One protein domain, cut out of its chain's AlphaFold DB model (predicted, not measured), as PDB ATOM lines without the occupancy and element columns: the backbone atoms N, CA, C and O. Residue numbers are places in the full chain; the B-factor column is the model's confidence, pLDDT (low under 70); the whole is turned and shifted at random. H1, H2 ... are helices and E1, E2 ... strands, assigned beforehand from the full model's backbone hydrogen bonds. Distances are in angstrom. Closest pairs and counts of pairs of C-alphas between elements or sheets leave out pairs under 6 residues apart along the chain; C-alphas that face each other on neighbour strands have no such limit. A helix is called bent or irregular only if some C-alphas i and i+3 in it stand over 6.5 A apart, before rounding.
ATOM      1  N   ALA A   8    -181.411  86.545 -56.559       82.50
ATOM      2  CA  ALA A   8    -181.511  85.959 -57.899       82.50
ATOM      3  C   ALA A   8    -182.941  85.510 -58.261       82.50
ATOM      4  O   ALA A   8    -183.349  85.592 -59.411       82.50
ATOM      5  N   GLU A   9    -183.730  85.056 -57.283       82.31
ATOM      6  CA  GLU A   9    -185.138  84.681 -57.494       82.31
ATOM      7  C   GLU A   9    -186.064  85.906 -57.585       82.31
ATOM      8  O   GLU A   9    -187.179  85.821 -58.098       82.31
ATOM      9  N   ALA A  10    -185.623  87.050 -57.060       81.94
ATOM     10  CA  ALA A  10    -186.381  88.290 -57.082       81.94
ATOM     11  C   ALA A  10    -186.129  89.142 -58.334       81.94
ATOM     12  O   ALA A  10    -186.943  90.027 -58.607       81.94
ATOM     13  N   GLU A  11    -185.051  88.885 -59.076       82.81
ATOM     14  CA  GLU A  11    -184.718  89.569 -60.330       82.81
ATOM     15  C   GLU A  11    -185.851  89.425 -61.357       82.81
ATOM     16  O   GLU A  11    -186.363  88.333 -61.607       82.81
ATOM     17  N   GLY A  12    -186.303  90.548 -61.921       82.12
ATOM     18  CA  GLY A  12    -187.422  90.580 -62.868       82.12
ATOM     19  C   GLY A  12    -188.807  90.420 -62.229       82.12
ATOM     20  O   GLY A  12    -189.819  90.432 -62.934       82.12
ATOM     21  N   THR A  13    -188.893  90.302 -60.900       83.94
ATOM     22  CA  THR A  13    -190.168  90.302 -60.175       83.94
ATOM     23  C   THR A  13    -190.504  91.695 -59.647       83.94
ATOM     24  O   THR A  13    -189.638  92.534 -59.413       83.94
ATOM     25  N   LYS A  14    -191.779  91.919 -59.305       83.00
ATOM     26  CA  LYS A  14    -192.228  93.139 -58.605       83.00
ATOM     27  C   LYS A  14    -191.557  93.376 -57.238       83.00
ATOM     28  O   LYS A  14    -191.790  94.410 -56.620       83.00
ATOM     29  N   HIS A  15    -190.798  92.405 -56.728       80.69
ATOM     30  CA  HIS A  15    -190.139  92.457 -55.426       80.69
ATOM     31  C   HIS A  15    -188.635  92.728 -55.514       80.69
ATOM     32  O   HIS A  15    -188.009  92.825 -54.466       80.69
ATOM     33  N   GLU A  16    -188.060  92.889 -56.710       83.94
ATOM     34  CA  GLU A  16    -186.620  93.110 -56.917       83.94
ATOM     35  C   GLU A  16    -186.064  94.270 -56.077       83.94
ATOM     36  O   GLU A  16    -185.042  94.129 -55.406       83.94
ATOM     37  N   ALA A  17    -186.795  95.387 -56.015       84.12
ATOM     38  CA  ALA A  17    -186.406  96.568 -55.246       84.12
ATOM     39  C   ALA A  17    -186.227  96.292 -53.738       84.12
ATOM     40  O   ALA A  17    -185.458  96.978 -53.072       84.12
ATOM     41  N   LEU A  18    -186.889  95.264 -53.190       82.50
ATOM     42  CA  LEU A  18    -186.739  94.877 -51.781       82.50
ATOM     43  C   LEU A  18    -185.409  94.161 -51.508       82.50
ATOM     44  O   LEU A  18    -184.992  94.070 -50.357       82.50
ATOM     45  N   TRP A  19    -184.741  93.660 -52.546       82.88
ATOM     46  CA  TRP A  19    -183.476  92.924 -52.458       82.88
ATOM     47  C   TRP A  19    -182.250  93.778 -52.803       82.88
ATOM     48  O   TRP A  19    -181.115  93.293 -52.720       82.88
ATOM     49  N   GLN A  20    -182.462  95.054 -53.136       84.19
ATOM     50  CA  GLN A  20    -181.415  96.064 -53.297       84.19
ATOM     51  C   GLN A  20    -180.958  96.578 -51.925       84.19
ATOM     52  O   GLN A  20    -181.178  97.725 -51.539       84.19
ATOM     53  N   THR A  21    -180.361  95.682 -51.146       82.25
ATOM     54  CA  THR A  21    -179.799  95.972 -49.827       82.25
ATOM     55  C   THR A  21    -178.367  96.507 -49.934       82.25
ATOM     56  O   THR A  21    -177.668  96.204 -50.906       82.25
ATOM     57  N   PRO A  22    -177.902  97.316 -48.960       84.38
ATOM     58  CA  PRO A  22    -176.532  97.819 -48.944       84.38
ATOM     59  C   PRO A  22    -175.483  96.698 -49.058       84.38
ATOM     60  O   PRO A  22    -175.703  95.616 -48.517       84.38
ATOM     61  N   PRO A  23    -174.298  96.951 -49.649       79.56
ATOM     62  CA  PRO A  23    -173.300  95.903 -49.912       79.56
ATOM     63  C   PRO A  23    -172.757  95.196 -48.662       79.56
ATOM     64  O   PRO A  23    -172.206  94.107 -48.759       79.56
ATOM     65  N   HIS A  24    -172.869  95.829 -47.492       84.25
ATOM     66  CA  HIS A  24    -172.422  95.270 -46.215       84.25
ATOM     67  C   HIS A  24    -173.473  94.362 -45.553       84.25
ATOM     68  O   HIS A  24    -173.196  93.775 -44.509       84.25
ATOM     69  N   TRP A  25    -174.688  94.276 -46.106       82.25
ATOM     70  CA  TRP A  25    -175.726  93.386 -45.596       82.25
ATOM     71  C   TRP A  25    -175.543  91.971 -46.142       82.25
ATOM     72  O   TRP A  25    -175.092  91.801 -47.273       82.25
ATOM     73  N   PRO A  26    -175.931  90.939 -45.377       80.25
ATOM     74  CA  PRO A  26    -175.942  89.580 -45.892       80.25
ATOM     75  C   PRO A  26    -176.909  89.430 -47.077       80.25
ATOM     76  O   PRO A  26    -178.024  89.951 -47.038       80.25
ATOM     77  N   ASP A  27    -176.534  88.640 -48.087       77.88
ATOM     78  CA  ASP A  27    -177.299  88.475 -49.341       77.88
ATOM     79  C   ASP A  27    -178.716  87.898 -49.166       77.88
ATOM     80  O   ASP A  27    -179.569  88.020 -50.045       77.88
ATOM     81  N   HIS A  28    -178.979  87.254 -48.029       80.38
ATOM     82  CA  HIS A  28    -180.280  86.681 -47.683       80.38
ATOM     83  C   HIS A  28    -181.195  87.667 -46.936       80.38
ATOM     84  O   HIS A  28    -182.303  87.300 -46.543       80.38
ATOM     85  N   VAL A  29    -180.738  88.901 -46.706       81.75
ATOM     86  CA  VAL A  29    -181.526  89.949 -46.056       81.75
ATOM     87  C   VAL A  29    -182.203  90.801 -47.122       81.75
ATOM     88  O   VAL A  29    -181.578  91.243 -48.085       81.75
ATOM     89  N   ARG A  30    -183.494  91.061 -46.911       83.94
ATOM     90  CA  ARG A  30    -184.327  91.937 -47.738       83.94
ATOM     91  C   ARG A  30    -184.902  93.071 -46.904       83.94
ATOM     92  O   ARG A  30    -185.074  92.936 -45.693       83.94
ATOM     93  N   LEU A  31    -185.266  94.157 -47.568       83.50
ATOM     94  CA  LEU A  31    -186.011  95.252 -46.970       83.50
ATOM     95  C   LEU A  31    -187.470  94.848 -46.744       83.50
ATOM     96  O   LEU A  31    -188.094  94.170 -47.566       83.50
ATOM     97  N   VAL A  32    -188.013  95.301 -45.618       81.25
ATOM     98  CA  VAL A  32    -189.434  95.195 -45.298       81.25
ATOM     99  C   VAL A  32    -190.110  96.516 -45.692       81.25
ATOM    100  O   VAL A  32    -189.685  97.566 -45.200       81.25
ATOM    101  N   PRO A  33    -191.119  96.508 -46.584       79.88
ATOM    102  CA  PRO A  33    -191.825  97.722 -46.993       79.88
ATOM    103  C   PRO A  33    -192.504  98.415 -45.811       79.88
ATOM    104  O   PRO A  33    -193.018  97.742 -44.919       79.88
ATOM    105  N   ILE A  34    -192.609  99.749 -45.850       79.00
ATOM    106  CA  ILE A  34    -193.267 100.510 -44.776       79.00
ATOM    107  C   ILE A  34    -194.737 100.108 -44.574       79.00
ATOM    108  O   ILE A  34    -195.206 100.021 -43.449       79.00
ATOM    109  N   ALA A  35    -195.434  99.768 -45.662       79.62
ATOM    110  CA  ALA A  35    -196.821  99.308 -45.631       79.62
ATOM    111  C   ALA A  35    -197.010  97.954 -44.925       79.62
ATOM    112  O   ALA A  35    -198.127  97.607 -44.561       79.62
ATOM    113  N   ASP A  36    -195.936  97.183 -44.743       78.75
ATOM    114  CA  ASP A  36    -195.993  95.918 -44.022       78.75
ATOM    115  C   ASP A  36    -195.613  96.081 -42.534       78.75
ATOM    116  O   ASP A  36    -195.638  95.094 -41.806       78.75
ATOM    117  N   TYR A  37    -195.292  97.290 -42.042       79.25
ATOM    118  CA  TYR A  37    -194.928  97.481 -40.627       79.25
ATOM    119  C   TYR A  37    -196.060  97.129 -39.665       79.25
ATOM    120  O   TYR A  37    -195.790  96.600 -38.591       79.25
ATOM    121  N   ASP A  38    -197.309  97.333 -40.080       83.75
ATOM    122  CA  ASP A  38    -198.499  97.005 -39.287       83.75
ATOM    123  C   ASP A  38    -198.648  95.493 -39.034       83.75
ATOM    124  O   ASP A  38    -199.462  95.067 -38.217       83.75
ATOM    125  N   LYS A  39    -197.858  94.659 -39.726       84.00
ATOM    126  CA  LYS A  39    -197.807  93.203 -39.535       84.00
ATOM    127  C   LYS A  39    -196.830  92.779 -38.440       84.00
ATOM    128  O   LYS A  39    -196.800  91.593 -38.103       84.00
ATOM    129  N   TRP A  40    -196.026  93.702 -37.907       86.94
ATOM    130  CA  TRP A  40    -195.224  93.446 -36.716       86.94
ATOM    131  C   TRP A  40    -196.111  93.491 -35.477       86.94
ATOM    132  O   TRP A  40    -196.844  94.450 -35.249       86.94
ATOM    133  N   GLY A  41    -196.006  92.460 -34.647       86.75
ATOM    134  CA  GLY A  41    -196.708  92.384 -33.372       86.75
ATOM    135  C   GLY A  41    -195.811  91.833 -32.277       86.75
ATOM    136  O   GLY A  41    -194.871  91.083 -32.544       86.75
ATOM    137  N   LEU A  42    -196.118  92.199 -31.038       89.38
ATOM    138  CA  LEU A  42    -195.572  91.568 -29.844       89.38
ATOM    139  C   LEU A  42    -196.705  90.830 -29.140       89.38
ATOM    140  O   LEU A  42    -197.816  91.354 -29.041       89.38
ATOM    141  N   ASP A  43    -196.431  89.624 -28.659       89.56
ATOM    142  CA  ASP A  43    -197.346  88.945 -27.748       89.56
ATOM    143  C   ASP A  43    -197.118  89.375 -26.287       89.56
ATOM    144  O   ASP A  43    -196.195  90.128 -25.966       89.56
ATOM    145  N   GLY A  44    -197.956  88.876 -25.374       87.75
ATOM    146  CA  GLY A  44    -197.837  89.164 -23.939       87.75
ATOM    147  C   GLY A  44    -196.551  88.645 -23.276       87.75
ATOM    148  O   GLY A  44    -196.284  88.984 -22.126       87.75
ATOM    149  N   SER A  45    -195.752  87.845 -23.982       87.94
ATOM    150  CA  SER A  45    -194.448  87.318 -23.565       87.94
ATOM    151  C   SER A  45    -193.264  88.020 -24.243       87.94
ATOM    152  O   SER A  45    -192.133  87.549 -24.125       87.94
ATOM    153  N   ASN A  46    -193.490  89.158 -24.911       85.19
ATOM    154  CA  ASN A  46    -192.488  89.894 -25.695       85.19
ATOM    155  C   ASN A  46    -191.883  89.090 -26.863       85.19
ATOM    156  O   ASN A  46    -190.801  89.421 -27.352       85.19
ATOM    157  N   GLN A  47    -192.561  88.046 -27.339       87.25
ATOM    158  CA  GLN A  47    -192.163  87.341 -28.549       87.25
ATOM    159  C   GLN A  47    -192.566  88.180 -29.767       87.25
ATOM    160  O   GLN A  47    -193.696  88.657 -29.870       87.25
ATOM    161  N   LEU A  48    -191.626  88.360 -30.698       87.81
ATOM    162  CA  LEU A  48    -191.850  89.108 -31.932       87.81
ATOM    163  C   LEU A  48    -192.561  88.232 -32.965       87.81
ATOM    164  O   LEU A  48    -192.127  87.107 -33.232       87.81
ATOM    165  N   TYR A  49    -193.615  88.772 -33.570       87.62
ATOM    166  CA  TYR A  49    -194.391  88.153 -34.638       87.62
ATOM    167  C   TYR A  49    -194.355  89.010 -35.897       87.62
ATOM    168  O   TYR A  49    -194.395  90.238 -35.835       87.62
ATOM    169  N   TRP A  50    -194.324  88.335 -37.039       85.81
ATOM    170  CA  TRP A  50    -194.487  88.914 -38.361       85.81
ATOM    171  C   TRP A  50    -195.659  88.229 -39.053       85.81
ATOM    172  O   TRP A  50    -195.602  87.024 -39.295       85.81
ATOM    173  N   ASP A  51    -196.718  88.979 -39.362       85.56
ATOM    174  CA  ASP A  51    -197.912  88.455 -40.047       85.56
ATOM    175  C   ASP A  51    -198.531  87.246 -39.306       85.56
ATOM    176  O   ASP A  51    -198.919  86.241 -39.897       85.56
ATOM    177  N   GLY A  52    -198.531  87.302 -37.966       83.38
ATOM    178  CA  GLY A  52    -199.012  86.220 -37.097       83.38
ATOM    179  C   GLY A  52    -198.068  85.017 -36.960       83.38
ATOM    180  O   GLY A  52    -198.382  84.081 -36.226       83.38
ATOM    181  N   VAL A  53    -196.895  85.035 -37.601       83.44
ATOM    182  CA  VAL A  53    -195.873  83.981 -37.499       83.44
ATOM    183  C   VAL A  53    -194.760  84.415 -36.538       83.44
ATOM    184  O   VAL A  53    -194.249  85.528 -36.674       83.44
ATOM    185  N   PRO A  54    -194.339  83.573 -35.576       84.81
ATOM    186  CA  PRO A  54    -193.280  83.938 -34.640       84.81
ATOM    187  C   PRO A  54    -191.938  84.092 -35.363       84.81
ATOM    188  O   PRO A  54    -191.486  83.197 -36.083       84.81
ATOM    189  N   VAL A  55    -191.267  85.219 -35.138       84.12
ATOM    190  CA  VAL A  55    -189.907  85.454 -35.623       84.12
ATOM    191  C   VAL A  55    -188.926  84.784 -34.672       84.12
ATOM    192  O   VAL A  55    -188.684  85.242 -33.557       84.12
TER     193      VAL A  55
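What this domain is: This is residues 8 to 55 of the 95 residues of an uncharacterized protein of Devosia aurantiaca (UniProt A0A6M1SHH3). With little regular structure, 16 of 48 printed residues in named elements, this is a loose, elongated chain with hairpin E1-E2 near one end, H1 near the other and H2 between. Its order is H1, H2, E1, E2, class mixed, the two-strand sheet antiparallel. The radius of gyration of the C-alphas is 13.3 A; the spans are 39 by 23 by 17 A.

How they stand to each other: E1, residues 40 to 42, and E2, residues 48 to 50, form an antiparallel hairpin at 150 degrees; N 49 and O 41 are within hydrogen-bond range, 2.8 A. The closest C-alphas of H2, residues 34 to 39, and E2 are those of Lys 39 and Trp 50, 5.5 A. H1, residues 16 to 19, is apart from H2, E1 and E2. In H2, 0 of 2 O i to N i+4 pairs and 2 of 3 O i to N i+3 pairs are within range; H1 is too short for an i+4 pair.

Where its parts are: H1, 5.5 A long, begins at C-alpha 16, (-186.620, 93.110, -56.917). H2, 10.1 A, is only just irregular: C-alphas 35 and 38 are 7.0 A apart. E1 measures 7.1 A; E2, 7.0 A, ends at C-alpha 50, (-194.487, 88.914, -38.361).

The domain as a whole: The farthest C-alphas, Gly 12 and Gly 44, are 40.3 A apart. The printed part has no cut, H1 to H2 is a long link, and no printed residue is under pLDDT 70.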